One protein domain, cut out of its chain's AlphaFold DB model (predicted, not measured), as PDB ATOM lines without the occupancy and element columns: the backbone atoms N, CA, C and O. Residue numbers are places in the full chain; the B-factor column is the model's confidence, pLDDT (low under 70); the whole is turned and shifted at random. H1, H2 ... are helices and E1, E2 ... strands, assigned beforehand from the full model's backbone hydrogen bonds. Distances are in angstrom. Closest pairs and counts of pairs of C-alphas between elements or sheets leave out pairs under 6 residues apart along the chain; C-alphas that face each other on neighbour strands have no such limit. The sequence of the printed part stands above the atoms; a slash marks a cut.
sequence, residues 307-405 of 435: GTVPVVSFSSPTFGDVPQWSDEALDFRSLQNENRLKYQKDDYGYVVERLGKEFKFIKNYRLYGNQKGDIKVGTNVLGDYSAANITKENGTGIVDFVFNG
ATOM      1  N   GLY A 307      -9.362  14.540  16.628       76.75
ATOM      2  CA  GLY A 307      -9.680  15.968  16.771       76.75
ATOM      3  C   GLY A 307      -9.315  16.546  18.147       76.75
ATOM      4  O   GLY A 307      -9.148  17.754  18.275       76.75
ATOM      5  N   THR A 308      -9.202  15.693  19.174       81.12
ATOM      6  CA  THR A 308      -8.747  16.030  20.535       81.12
ATOM      7  C   THR A 308      -8.140  14.796  21.199       81.12
ATOM      8  O   THR A 308      -8.736  13.722  21.099       81.12
ATOM      9  N   VAL A 309      -7.053  14.961  21.953       84.12
ATOM     10  CA  VAL A 309      -6.461  13.901  22.788       84.12
ATOM     11  C   VAL A 309      -7.107  13.905  24.177       84.12
ATOM     12  O   VAL A 309      -7.345  14.985  24.729       84.12
ATOM     13  N   PRO A 310      -7.431  12.740  24.768       88.88
ATOM     14  CA  PRO A 310      -7.871  12.686  26.151       88.88
ATOM     15  C   PRO A 310      -6.760  13.114  27.115       88.88
ATOM     16  O   PRO A 310      -5.644  12.609  27.036       88.88
ATOM     17  N   VAL A 311      -7.085  13.978  28.072       91.06
ATOM     18  CA  VAL A 311      -6.150  14.404  29.123       91.06
ATOM     19  C   VAL A 311      -6.354  13.546  30.368       91.06
ATOM     20  O   VAL A 311      -7.463  13.453  30.890       91.06
ATOM     21  N   VAL A 312      -5.294  12.939  30.884       92.00
ATOM     22  CA  VAL A 312      -5.300  12.224  32.161       92.00
ATOM     23  C   VAL A 312      -4.481  13.021  33.164       92.00
ATOM     24  O   VAL A 312      -3.268  13.146  33.032       92.00
ATOM     25  N   SER A 313      -5.133  13.548  34.194       90.31
ATOM     26  CA  SER A 313      -4.453  14.239  35.284       90.31
ATOM     27  C   SER A 313      -4.368  13.337  36.507       90.31
ATOM     28  O   SER A 313      -5.387  12.863  37.000       90.31
ATOM     29  N   PHE A 314      -3.156  13.118  37.003       88.06
ATOM     30  CA  PHE A 314      -2.894  12.565  38.326       88.06
ATOM     31  C   PHE A 314      -2.544  13.732  39.247       88.06
ATOM     32  O   PHE A 314      -1.393  14.172  39.308       88.06
ATOM     33  N   SER A 315      -3.568  14.282  39.902       84.44
ATOM     34  CA  SER A 315      -3.442  15.451  40.770       84.44
ATOM     35  C   SER A 315      -3.225  15.051  42.227       84.44
ATOM     36  O   SER A 315      -3.780  14.072  42.729       84.44
ATOM     37  N   SER A 316      -2.445  15.866  42.922       79.81
ATOM     38  CA  SER A 316      -2.276  15.883  44.365       79.81
ATOM     39  C   SER A 316      -2.427  17.328  44.853       79.81
ATOM     40  O   SER A 316      -1.995  18.251  44.155       79.81
ATOM     41  N   PRO A 317      -2.965  17.549  46.066       77.69
ATOM     42  CA  PRO A 317      -2.950  18.855  46.700       77.69
ATOM     43  C   PRO A 317      -1.533  19.423  46.831       77.69
ATOM     44  O   PRO A 317      -0.587  18.703  47.166       77.69
ATOM     45  N   THR A 318      -1.414  20.720  46.587       70.81
ATOM     46  CA  THR A 318      -0.248  21.574  46.815       70.81
ATOM     47  C   THR A 318      -0.423  22.355  48.121       70.81
ATOM     48  O   THR A 318      -1.512  22.398  48.696       70.81
ATOM     49  N   PHE A 319       0.648  22.969  48.631       68.25
ATOM     50  CA  PHE A 319       0.541  23.898  49.759       68.25
ATOM     51  C   PHE A 319      -0.041  25.233  49.265       68.25
ATOM     52  O   PHE A 319       0.473  25.818  48.316       68.25
ATOM     53  N   GLY A 320      -1.122  25.689  49.896       66.88
ATOM     54  CA  GLY A 320      -1.782  26.971  49.654       66.88
ATOM     55  C   GLY A 320      -1.179  28.112  50.477       66.88
ATOM     56  O   GLY A 320       0.003  28.091  50.804       66.88
ATOM     57  N   ASP A 321      -1.996  29.116  50.822       64.50
ATOM     58  CA  ASP A 321      -1.559  30.281  51.605       64.50
ATOM     59  C   ASP A 321      -1.238  29.867  53.046       64.50
ATOM     60  O   ASP A 321      -2.084  29.899  53.940       64.50
ATOM     61  N   VAL A 322       0.003  29.435  53.254       64.50
ATOM     62  CA  VAL A 322       0.540  29.140  54.577       64.50
ATOM     63  C   VAL A 322       0.682  30.464  55.342       64.50
ATOM     64  O   VAL A 322       1.294  31.399  54.814       64.50
ATOM     65  N   PRO A 323       0.151  30.588  56.575       64.88
ATOM     66  CA  PRO A 323       0.331  31.788  57.384       64.88
ATOM     67  C   PRO A 323       1.822  32.083  57.578       64.88
ATOM     68  O   PRO A 323       2.557  31.278  58.142       64.88
ATOM     69  N   GLN A 324       2.277  33.241  57.101       55.78
ATOM     70  CA  GLN A 324       3.706  33.561  57.055       55.78
ATOM     71  C   GLN A 324       4.316  33.865  58.451       55.78
ATOM     72  O   GLN A 324       5.534  33.822  58.589       55.78
ATOM     73  N   TRP A 325       3.502  34.212  59.467       54.19
ATOM     74  CA  TRP A 325       3.960  34.794  60.750       54.19
ATOM     75  C   TRP A 325       3.079  34.374  61.942       54.19
ATOM     76  O   TRP A 325       2.441  35.208  62.580       54.19
ATOM     77  N   SER A 326       3.001  33.080  62.246       54.03
ATOM     78  CA  SER A 326       2.406  32.626  63.513       54.03
ATOM     79  C   SER A 326       3.314  31.600  64.177       54.03
ATOM     80  O   SER A 326       4.051  30.907  63.479       54.03
ATOM     81  N   ASP A 327       3.217  31.449  65.498       54.34
ATOM     82  CA  ASP A 327       3.841  30.339  66.240       54.34
ATOM     83  C   ASP A 327       3.331  28.955  65.758       54.34
ATOM     84  O   ASP A 327       3.883  27.915  66.110       54.34
ATOM     85  N   GLU A 328       2.303  28.937  64.896       52.81
ATOM     86  CA  GLU A 328       1.774  27.779  64.166       52.81
ATOM     87  C   GLU A 328       2.456  27.537  62.806       52.81
ATOM     88  O   GLU A 328       2.059  26.614  62.090       52.81
ATOM     89  N   ALA A 329       3.490  28.310  62.436       53.84
ATOM     90  CA  ALA A 329       4.363  28.070  61.277       53.84
ATOM     91  C   ALA A 329       5.276  26.845  61.504       53.84
ATOM     92  O   ALA A 329       6.485  26.863  61.274       53.84
ATOM     93  N   LEU A 330       4.672  25.772  62.012       54.91
ATOM     94  CA  LEU A 330       5.232  24.443  62.128       54.91
ATOM     95  C   LEU A 330       5.717  23.989  60.758       54.91
ATOM     96  O   LEU A 330       5.156  24.350  59.726       54.91
ATOM     97  N   ASP A 331       6.735  23.136  60.752       57.34
ATOM     98  CA  ASP A 331       7.183  22.477  59.539       57.34
ATOM     99  C   ASP A 331       6.013  21.695  58.907       57.34
ATOM    100  O   ASP A 331       5.672  20.589  59.335       57.34
ATOM    101  N   PHE A 332       5.370  22.278  57.889       57.56
ATOM    102  CA  PHE A 332       4.247  21.683  57.154       57.56
ATOM    103  C   PHE A 332       4.658  20.448  56.339       57.56
ATOM    104  O   PHE A 332       3.808  19.801  55.726       57.56
ATOM    105  N   ARG A 333       5.949  20.084  56.365       52.41
ATOM    106  CA  ARG A 333       6.477  18.816  55.851       52.41
ATOM    107  C   ARG A 333       6.378  17.685  56.886       52.41
ATOM    108  O   ARG A 333       6.593  16.530  56.524       52.41
ATOM    109  N   SER A 334       6.050  17.976  58.152       60.00
ATOM    110  CA  SER A 334       5.852  16.951  59.186       60.00
ATOM    111  C   SER A 334       4.592  16.126  58.919       60.00
ATOM    112  O   SER A 334       3.488  16.663  58.803       60.00
ATOM    113  N   LEU A 335       4.752  14.799  58.896       54.94
ATOM    114  CA  LEU A 335       3.648  13.856  58.707       54.94
ATOM    115  C   LEU A 335       2.653  13.829  59.879       54.94
ATOM    116  O   LEU A 335       1.544  13.341  59.721       54.94
ATOM    117  N   GLN A 336       3.017  14.360  61.048       60.19
ATOM    118  CA  GLN A 336       2.164  14.343  62.245       60.19
ATOM    119  C   GLN A 336       1.380  15.646  62.455       60.19
ATOM    120  O   GLN A 336       0.607  15.758  63.400       60.19
ATOM    121  N   ASN A 337       1.573  16.649  61.595       66.62
ATOM    122  CA  ASN A 337       0.897  17.933  61.733       66.62
ATOM    123  C   ASN A 337      -0.514  17.871  61.125       66.62
ATOM    124  O   ASN A 337      -0.667  17.917  59.905       66.62
ATOM    125  N   GLU A 338      -1.553  17.804  61.959       66.75
ATOM    126  CA  GLU A 338      -2.955  17.764  61.511       66.75
ATOM    127  C   GLU A 338      -3.395  19.054  60.789       66.75
ATOM    128  O   GLU A 338      -4.238  19.009  59.891       66.75
ATOM    129  N   ASN A 339      -2.759  20.195  61.083       67.38
ATOM    130  CA  ASN A 339      -3.062  21.475  60.438       67.38
ATOM    131  C   ASN A 339      -2.554  21.555  58.991       67.38
ATOM    132  O   ASN A 339      -2.995  22.429  58.246       67.38
ATOM    133  N   ARG A 340      -1.672  20.645  58.545       67.69
ATOM    134  CA  ARG A 340      -1.174  20.637  57.154       67.69
ATOM    135  C   ARG A 340      -2.298  20.455  56.132       67.69
ATOM    136  O   ARG A 340      -2.250  21.057  55.068       67.69
ATOM    137  N   LEU A 341      -3.329  19.680  56.481       69.00
ATOM    138  CA  LEU A 341      -4.497  19.429  55.632       69.00
ATOM    139  C   LEU A 341      -5.332  20.693  55.408       69.00
ATOM    140  O   LEU A 341      -5.928  20.861  54.349       69.00
ATOM    141  N   LYS A 342      -5.354  21.601  56.391       71.75
ATOM    142  CA  LYS A 342      -6.122  22.852  56.335       71.75
ATOM    143  C   LYS A 342      -5.589  23.819  55.277       71.75
ATOM    144  O   LYS A 342      -6.357  24.601  54.726       71.75
ATOM    145  N   TYR A 343      -4.286  23.768  55.009       72.62
ATOM    146  CA  TYR A 343      -3.606  24.681  54.089       72.62
ATOM    147  C   TYR A 343      -3.259  24.027  52.751       72.62
ATOM    148  O   TYR A 343      -2.505  24.609  51.982       72.62
ATOM    149  N   GLN A 344      -3.786  22.842  52.448       76.12
ATOM    150  CA  GLN A 344      -3.607  22.206  51.146       76.12
ATOM    151  C   GLN A 344      -4.678  22.672  50.149       76.12
ATOM    152  O   GLN A 344      -5.857  22.754  50.490       76.12
ATOM    153  N   LYS A 345      -4.277  22.954  48.907       78.69
ATOM    154  CA  LYS A 345      -5.173  23.288  47.790       78.69
ATOM    155  C   LYS A 345      -4.970  22.276  46.664       78.69
ATOM    156  O   LYS A 345      -3.849  22.024  46.248       78.69
ATOM    157  N   ASP A 346      -6.038  21.668  46.161       80.12
ATOM    158  CA  ASP A 346      -5.976  20.808  44.969       80.12
ATOM    159  C   ASP A 346      -6.036  21.658  43.695       80.12
ATOM    160  O   ASP A 346      -7.027  21.655  42.965       80.12
ATOM    161  N   ASP A 347      -4.981  22.437  43.459       80.81
ATOM    162  CA  ASP A 347      -4.971  23.439  42.393       80.81
ATOM    163  C   ASP A 347      -5.168  22.804  41.011       80.81
ATOM    164  O   ASP A 347      -5.991  23.280  40.231       80.81
ATOM    165  N   TYR A 348      -4.472  21.707  40.695       84.06
ATOM    166  CA  TYR A 348      -4.573  21.104  39.362       84.06
ATOM    167  C   TYR A 348      -5.855  20.303  39.156       84.06
ATOM    168  O   TYR A 348      -6.424  20.389  38.070       84.06
ATOM    169  N   GLY A 349      -6.354  19.576  40.162       85.50
ATOM    170  CA  GLY A 349      -7.648  18.906  40.050       85.50
ATOM    171  C   GLY A 349      -8.758  19.927  39.808       85.50
ATOM    172  O   GLY A 349      -9.543  19.783  38.868       85.50
ATOM    173  N   TYR A 350      -8.738  21.026  40.567       86.50
ATOM    174  CA  TYR A 350      -9.659  22.149  40.400       86.50
ATOM    175  C   TYR A 350      -9.518  22.845  39.037       86.50
ATOM    176  O   TYR A 350     -10.519  23.104  38.366       86.50
ATOM    177  N   VAL A 351      -8.293  23.135  38.586       88.81
ATOM    178  CA  VAL A 351      -8.041  23.767  37.278       88.81
ATOM    179  C   VAL A 351      -8.529  22.876  36.142       88.81
ATOM    180  O   VAL A 351      -9.279  23.352  35.294       88.81
ATOM    181  N   VAL A 352      -8.158  21.592  36.122       88.44
ATOM    182  CA  VAL A 352      -8.578  20.651  35.071       88.44
ATOM    183  C   VAL A 352     -10.103  20.530  35.046       88.44
ATOM    184  O   VAL A 352     -10.710  20.588  33.975       88.44
ATOM    185  N   GLU A 353     -10.748  20.465  36.213       86.69
ATOM    186  CA  GLU A 353     -12.206  20.462  36.306       86.69
ATOM    187  C   GLU A 353     -12.836  21.730  35.714       86.69
ATOM    188  O   GLU A 353     -13.779  21.630  34.925       86.69
ATOM    189  N   ARG A 354     -12.310  22.918  36.026       90.31
ATOM    190  CA  ARG A 354     -12.802  24.183  35.456       90.31
ATOM    191  C   ARG A 354     -12.561  24.282  33.954       90.31
ATOM    192  O   ARG A 354     -13.466  24.677  33.221       90.31
ATOM    193  N   LEU A 355     -11.380  23.892  33.474       91.50
ATOM    194  CA  LEU A 355     -11.060  23.872  32.042       91.50
ATOM    195  C   LEU A 355     -12.055  23.006  31.261       91.50
ATOM    196  O   LEU A 355     -12.438  23.372  30.150       91.50
ATOM    197  N   GLY A 356     -12.499  21.889  31.841       87.81
ATOM    198  CA  GLY A 356     -13.501  21.018  31.235       87.81
ATOM    199  C   GLY A 356     -14.936  21.522  31.385       87.81
ATOM    200  O   GLY A 356     -15.661  21.643  30.398       87.81
ATOM    201  N   LYS A 357     -15.365  21.820  32.616       86.50
ATOM    202  CA  LYS A 357     -16.769  22.127  32.938       86.50
ATOM    203  C   LYS A 357     -17.163  23.572  32.647       86.50
ATOM    204  O   LYS A 357     -18.224  23.806  32.075       86.50
ATOM    205  N   GLU A 358     -16.335  24.526  33.061       89.19
ATOM    206  CA  GLU A 358     -16.629  25.960  32.970       89.19
ATOM    207  C   GLU A 358     -16.234  26.507  31.599       89.19
ATOM    208  O   GLU A 358     -17.062  27.082  30.894       89.19
ATOM    209  N   PHE A 359     -14.987  26.270  31.185       89.44
ATOM    210  CA  PHE A 359     -14.437  26.871  29.969       89.44
ATOM    211  C   PHE A 359     -14.570  26.001  28.716       89.44
ATOM    212  O   PHE A 359     -14.439  26.509  27.605       89.44
ATOM    213  N   LYS A 360     -14.854  24.700  28.874       87.56
ATOM    214  CA  LYS A 360     -14.995  23.727  27.773       87.56
ATOM    215  C   LYS A 360     -13.777  23.670  26.835       87.56
ATOM    216  O   LYS A 360     -13.919  23.326  25.660       87.56
ATOM    217  N   PHE A 361     -12.586  23.990  27.347       86.62
ATOM    218  CA  PHE A 361     -11.328  23.909  26.598       86.62
ATOM    219  C   PHE A 361     -10.872  22.466  26.398       86.62
ATOM    220  O   PHE A 361     -10.309  22.135  25.358       86.62
ATOM    221  N   ILE A 362     -11.164  21.597  27.364       86.12
ATOM    222  CA  ILE A 362     -10.929  20.156  27.269       86.12
ATOM    223  C   ILE A 362     -12.271  19.428  27.276       86.12
ATOM    224  O   ILE A 362     -13.176  19.773  28.032       86.12
ATOM    225  N   LYS A 363     -12.422  18.430  26.403       79.50
ATOM    226  CA  LYS A 363     -13.688  17.688  26.247       79.50
ATOM    227  C   LYS A 363     -13.640  16.301  26.872       79.50
ATOM    228  O   LYS A 363     -14.630  15.853  27.435       79.50
ATOM    229  N   ASN A 364     -12.482  15.652  26.800       86.94
ATOM    230  CA  ASN A 364     -12.266  14.299  27.288       86.94
ATOM    231  C   ASN A 364     -11.131  14.347  28.302       86.94
ATOM    232  O   ASN A 364      -9.969  14.419  27.910       86.94
ATOM    233  N   TYR A 365     -11.457  14.344  29.591       91.19
ATOM    234  CA  TYR A 365     -10.437  14.271  30.627       91.19
ATOM    235  C   TYR A 365     -10.801  13.267  31.714       91.19
ATOM    236  O   TYR A 365     -11.973  12.971  31.950       91.19
ATOM    237  N   ARG A 366      -9.771  12.725  32.355       92.50
ATOM    238  CA  ARG A 366      -9.858  11.795  33.475       92.50
ATOM    239  C   ARG A 366      -8.986  12.330  34.595       92.50
ATOM    240  O   ARG A 366      -7.848  12.721  34.355       92.50
ATOM    241  N   LEU A 367      -9.537  12.375  35.799       91.38
ATOM    242  CA  LEU A 367      -8.851  12.893  36.974       91.38
ATOM    243  C   LEU A 367      -8.653  11.757  37.971       91.38
ATOM    244  O   LEU A 367      -9.615  11.096  38.357       91.38
ATOM    245  N   TYR A 368      -7.410  11.542  38.367       90.06
ATOM    246  CA  TYR A 368      -6.977  10.622  39.405       90.06
ATOM    247  C   TYR A 368      -6.331  11.426  40.529       90.06
ATOM    248  O   TYR A 368      -5.730  12.473  40.297       90.06
ATOM    249  N   GLY A 369      -6.458  10.934  41.751       85.12
ATOM    250  CA  GLY A 369      -6.014  11.640  42.934       85.12
ATOM    251  C   GLY A 369      -6.260  10.833  44.194       85.12
ATOM    252  O   GLY A 369      -7.154   9.991  44.261       85.12
ATOM    253  N   ASN A 370      -5.450  11.054  45.221       80.00
ATOM    254  CA  ASN A 370      -5.654  10.334  46.464       80.00
ATOM    255  C   ASN A 370      -6.836  10.942  47.238       80.00
ATOM    256  O   ASN A 370      -6.745  12.071  47.699       80.00
ATOM    257  N   GLN A 371      -7.943  10.211  47.388       77.56
ATOM    258  CA  GLN A 371      -9.065  10.606  48.262       77.56
ATOM    259  C   GLN A 371      -8.968   9.992  49.673       77.56
ATOM    260  O   GLN A 371      -9.830  10.221  50.525       77.56
ATOM    261  N   LYS A 372      -7.923   9.198  49.945       71.69
ATOM    262  CA  LYS A 372      -7.683   8.501  51.218       71.69
ATOM    263  C   LYS A 372      -6.323   8.919  51.811       71.69
ATOM    264  O   LYS A 372      -5.502   9.518  51.142       71.69
ATOM    265  N   GLY A 373      -6.065   8.643  53.089       65.56
ATOM    266  CA  GLY A 373      -4.777   8.982  53.723       65.56
ATOM    267  C   GLY A 373      -4.555  10.476  54.010       65.56
ATOM    268  O   GLY A 373      -5.507  11.239  54.150       65.56
ATOM    269  N   ASP A 374      -3.289  10.858  54.144       60.81
ATOM    270  CA  ASP A 374      -2.827  12.104  54.776       60.81
ATOM    271  C   ASP A 374      -2.823  13.351  53.885       60.81
ATOM    272  O   ASP A 374      -2.647  14.460  54.384       60.81
ATOM    273  N   ILE A 375      -2.971  13.180  52.571       70.75
ATOM    274  CA  ILE A 375      -3.011  14.260  51.582       70.75
ATOM    275  C   ILE A 375      -4.154  13.922  50.628       70.75
ATOM    276  O   ILE A 375      -4.032  12.995  49.823       70.75
ATOM    277  N   LYS A 376      -5.280  14.634  50.759       77.19
ATOM    278  CA  LYS A 376      -6.531  14.299  50.065       77.19
ATOM    279  C   LYS A 376      -6.909  15.339  49.024       77.19
ATOM    280  O   LYS A 376      -7.038  16.519  49.332       77.19
ATOM    281  N   VAL A 377      -7.151  14.872  47.809       82.88
ATOM    282  CA  VAL A 377      -7.724  15.646  46.709       82.88
ATOM    283  C   VAL A 377      -9.177  15.999  47.040       82.88
ATOM    284  O   VAL A 377      -9.945  15.135  47.465       82.88
ATOM    285  N   GLY A 378      -9.540  17.273  46.869       81.31
ATOM    286  CA  GLY A 378     -10.889  17.779  47.155       81.31
ATOM    287  C   GLY A 378     -11.883  17.594  46.003       81.31
ATOM    288  O   GLY A 378     -13.092  17.636  46.223       81.31
ATOM    289  N   THR A 379     -11.388  17.383  44.784       85.56
ATOM    290  CA  THR A 379     -12.201  17.129  43.591       85.56
ATOM    291  C   THR A 379     -12.608  15.653  43.463       85.56
ATOM    292  O   THR A 379     -12.025  14.748  44.069       85.56
ATOM    293  N   ASN A 380     -13.656  15.392  42.675       87.12
ATOM    294  CA  ASN A 380     -14.088  14.025  42.372       87.12
ATOM    295  C   ASN A 380     -13.115  13.369  41.389       87.12
ATOM    296  O   ASN A 380     -12.928  13.865  40.277       87.12
ATOM    297  N   VAL A 381     -12.554  12.224  41.778       89.88
ATOM    298  CA  VAL A 381     -11.566  11.479  40.985       89.88
ATOM    299  C   VAL A 381     -12.034  10.055  40.685       89.88
ATOM    300  O   VAL A 381     -12.886   9.503  41.378       89.88
ATOM    301  N   LEU A 382     -11.463   9.446  39.646       91.81
ATOM    302  CA  LEU A 382     -11.751   8.078  39.203       91.81
ATOM    303  C   LEU A 382     -11.018   7.006  40.020       91.81
ATOM    304  O   LEU A 382     -11.381   5.832  39.968       91.81
ATOM    305  N   GLY A 383      -9.973   7.399  40.743       89.38
ATOM    306  CA  GLY A 383      -9.119   6.513  41.519       89.38
ATOM    307  C   GLY A 383      -7.885   7.246  42.026       89.38
ATOM    308  O   GLY A 383      -7.740   8.446  41.808       89.38
ATOM    309  N   ASP A 384      -6.993   6.510  42.676       84.88
ATOM    310  CA  ASP A 384      -5.719   7.012  43.188       84.88
ATOM    311  C   ASP A 384      -4.602   7.014  42.131       84.88
ATOM    312  O   ASP A 384      -4.762   6.540  41.002       84.88
ATOM    313  N   TYR A 385      -3.440   7.542  42.515       79.31
ATOM    314  CA  TYR A 385      -2.227   7.514  41.703       79.31
ATOM    315  C   TYR A 385      -1.465   6.184  41.853       79.31
ATOM    316  O   TYR A 385      -0.312   6.146  42.275       79.31
ATOM    317  N   SER A 386      -2.129   5.065  41.557       79.94
ATOM    318  CA  SER A 386      -1.527   3.727  41.614       79.94
ATOM    319  C   SER A 386      -0.962   3.277  40.265       79.94
ATOM    320  O   SER A 386      -1.455   3.660  39.201       79.94
ATOM    321  N   ALA A 387       0.034   2.384  40.302       78.38
ATOM    322  CA  ALA A 387       0.605   1.765  39.103       78.38
ATOM    323  C   ALA A 387      -0.469   1.104  38.221       78.38
ATOM    324  O   ALA A 387      -0.442   1.254  37.006       78.38
ATOM    325  N   ALA A 388      -1.468   0.453  38.829       83.00
ATOM    326  CA  ALA A 388      -2.577  -0.167  38.106       83.00
ATOM    327  C   ALA A 388      -3.398   0.849  37.290       83.00
ATOM    328  O   ALA A 388      -3.736   0.580  36.135       83.00
ATOM    329  N   ASN A 389      -3.683   2.029  37.855       86.31
ATOM    330  CA  ASN A 389      -4.404   3.088  37.148       86.31
ATOM    331  C   ASN A 389      -3.561   3.698  36.020       86.31
ATOM    332  O   ASN A 389      -4.084   3.928  34.934       86.31
ATOM    333  N   ILE A 390      -2.253   3.880  36.224       84.00
ATOM    334  CA  ILE A 390      -1.335   4.336  35.165       84.00
ATOM    335  C   ILE A 390      -1.300   3.323  34.010       84.00
ATOM    336  O   ILE A 390      -1.481   3.692  32.850       84.00
ATOM    337  N   THR A 391      -1.123   2.032  34.313       82.94
ATOM    338  CA  THR A 391      -1.096   0.962  33.304       82.94
ATOM    339  C   THR A 391      -2.404   0.887  32.524       82.94
ATOM    340  O   THR A 391      -2.381   0.734  31.302       82.94
ATOM    341  N   LYS A 392      -3.548   1.041  33.202       88.00
ATOM    342  CA  LYS A 392      -4.862   1.091  32.556       88.00
ATOM    343  C   LYS A 392      -4.925   2.205  31.514       88.00
ATOM    344  O   LYS A 392      -5.359   1.950  30.396       88.00
ATOM    345  N   GLU A 393      -4.474   3.409  31.860       88.31
ATOM    346  CA  GLU A 393      -4.510   4.572  30.968       88.31
ATOM    347  C   GLU A 393      -3.568   4.418  29.768       88.31
ATOM    348  O   GLU A 393      -3.991   4.650  28.634       88.31
ATOM    349  N   ASN A 394      -2.357   3.894  29.984       79.75
ATOM    350  CA  ASN A 394      -1.418   3.542  28.908       79.75
ATOM    351  C   ASN A 394      -2.008   2.539  27.892       79.75
ATOM    352  O   ASN A 394      -1.622   2.527  26.718       79.75
ATOM    353  N   GLY A 395      -2.954   1.699  28.328       82.81
ATOM    354  CA  GLY A 395      -3.673   0.746  27.481       82.81
ATOM    355  C   GLY A 395      -4.797   1.353  26.634       82.81
ATOM    356  O   GLY A 395      -5.289   0.685  25.727       82.81
ATOM    357  N   THR A 396      -5.210   2.603  26.882       83.94
ATOM    358  CA  THR A 396      -6.370   3.225  26.203       83.94
ATOM    359  C   THR A 396      -6.048   3.923  24.880       83.94
ATOM    360  O   THR A 396      -6.957   4.401  24.203       83.94
ATOM    361  N   GLY A 397      -4.774   3.955  24.480       80.81
ATOM    362  CA  GLY A 397      -4.307   4.671  23.291       80.81
ATOM    363  C   GLY A 397      -3.509   5.920  23.657       80.81
ATOM    364  O   GLY A 397      -2.893   5.968  24.718       80.81
ATOM    365  N   ILE A 398      -3.481   6.906  22.758       84.19
ATOM    366  CA  ILE A 398      -2.783   8.180  22.986       84.19
ATOM    367  C   ILE A 398      -3.577   9.025  23.975       84.19
ATOM    368  O   ILE A 398      -4.758   9.296  23.754       84.19
ATOM    369  N   VAL A 399      -2.913   9.433  25.053       87.12
ATOM    370  CA  VAL A 399      -3.449  10.301  26.100       87.12
ATOM    371  C   VAL A 399      -2.349  11.245  26.578       87.12
ATOM    372  O   VAL A 399      -1.181  10.857  26.617       87.12
ATOM    373  N   ASP A 400      -2.723  12.458  26.972       86.69
ATOM    374  CA  ASP A 400      -1.797  13.417  27.574       86.69
ATOM    375  C   ASP A 400      -1.814  13.255  29.090       86.69
ATOM    376  O   ASP A 400      -2.843  13.479  29.730       86.69
ATOM    377  N   PHE A 401      -0.678  12.882  29.679       87.81
ATOM    378  CA  PHE A 401      -0.556  12.775  31.129       87.81
ATOM    379  C   PHE A 401      -0.089  14.083  31.766       87.81
ATOM    380  O   PHE A 401       0.933  14.652  31.388       87.81
ATOM    381  N   VAL A 402      -0.804  14.513  32.803       86.56
ATOM    382  CA  VAL A 402      -0.428  15.632  33.670       86.56
ATOM    383  C   VAL A 402      -0.227  15.097  35.082       86.56
ATOM    384  O   VAL A 402      -1.197  14.749  35.758       86.56
ATOM    385  N   PHE A 403       1.021  15.049  35.541       81.81
ATOM    386  CA  PHE A 403       1.352  14.686  36.918       81.81
ATOM    387  C   PHE A 403       1.600  15.957  37.720       81.81
ATOM    388  O   PHE A 403       2.551  16.687  37.451       81.81
ATOM    389  N   ASN A 404       0.752  16.219  38.712       71.12
ATOM    390  CA  ASN A 404       0.953  17.316  39.645       71.12
ATOM    391  C   ASN A 404       1.016  16.763  41.066       71.12
ATOM    392  O   ASN A 404      -0.011  16.431  41.652       71.12
ATOM    393  N   GLY A 405       2.219  16.672  41.628       60.88
ATOM    394  CA  GLY A 405       2.382  16.349  43.037       60.88
ATOM    395  C   GLY A 405       3.774  15.869  43.429       60.88
ATOM    396  O   GLY A 405       4.476  15.232  42.651       60.88
TER     397      GLY A 405
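This is residues 307 to 405 of the 435 residues of the protein "Copper amine oxidase N-terminal domain-containing protein" of Paenibacillus sp. N3.4 (UniProt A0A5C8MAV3). A small sheet of three parallel strands has H2 over one face and H3 over the other, while a long loop, residues 316 to 337, and the short H1 reach beyond one end of the strands. The printed part has 99 residues, with E1, H1, H2, E2, H3 and E3 along it and sheet order E2, E1, E3. The class is mixed, helices and strands, with under half of the residues in named elements. The whole is flat, 53 by 31 by 16 A, and only just loose, close to compact, with a radius of gyration of the C-alphas of 15.5 A.

E1, residues 311 to 315, begins at C-alpha 311 (-6.150, 14.404, 29.123). H1 is residues 338 to 343, and H2, residues 347 to 357, is 15.2 A long. E2 is residues 365 to 369, 13.3 A, and H3 residues 387 to 394. E3, residues 400 to 404, 13.0 A, ends at C-alpha 404 (0.953, 17.316, 39.645).

E1 is parallel to E2 at 16 degrees, with N 313 and O 366 2.8 A apart, and to E3 at 13 degrees, with N 312 and O 400 2.8 A apart. E1, H1, H2, E2 form a strand-helix-strand unit, two parallel neighbour strands joined through helices, with a right-handed crossover. E2, H3, E3 form a split unit, with E1 between its strands, also right-handed. H2 runs along the strands over E2 and E1 at a height over the sheet of 9.6 A; the closest C-alphas of H2 and E1 are those of Gly 349 and Ser 315, 5.5 A. H3 is on the opposite face over E1, at a height of 9.9 A; its closest C-alpha pair with E1 is Glu 393 and Val 312, 7.8 A. H1 is not on the sheet and is apart from H2. Every O i to N i+4 pair is within hydrogen-bond range in H2 and H3; in H1 0 of 2 are, beside 2 of 3 O i to N i+3 pairs.

The C-alphas farthest apart, those of Gly 307 and Asp 327, are 53.3 A apart. The printed part has no cut. The links E1 to H1 and E2 to H3 are long. The pLDDT is under 70 at residues 319 to 341, 373 to 374 and 405.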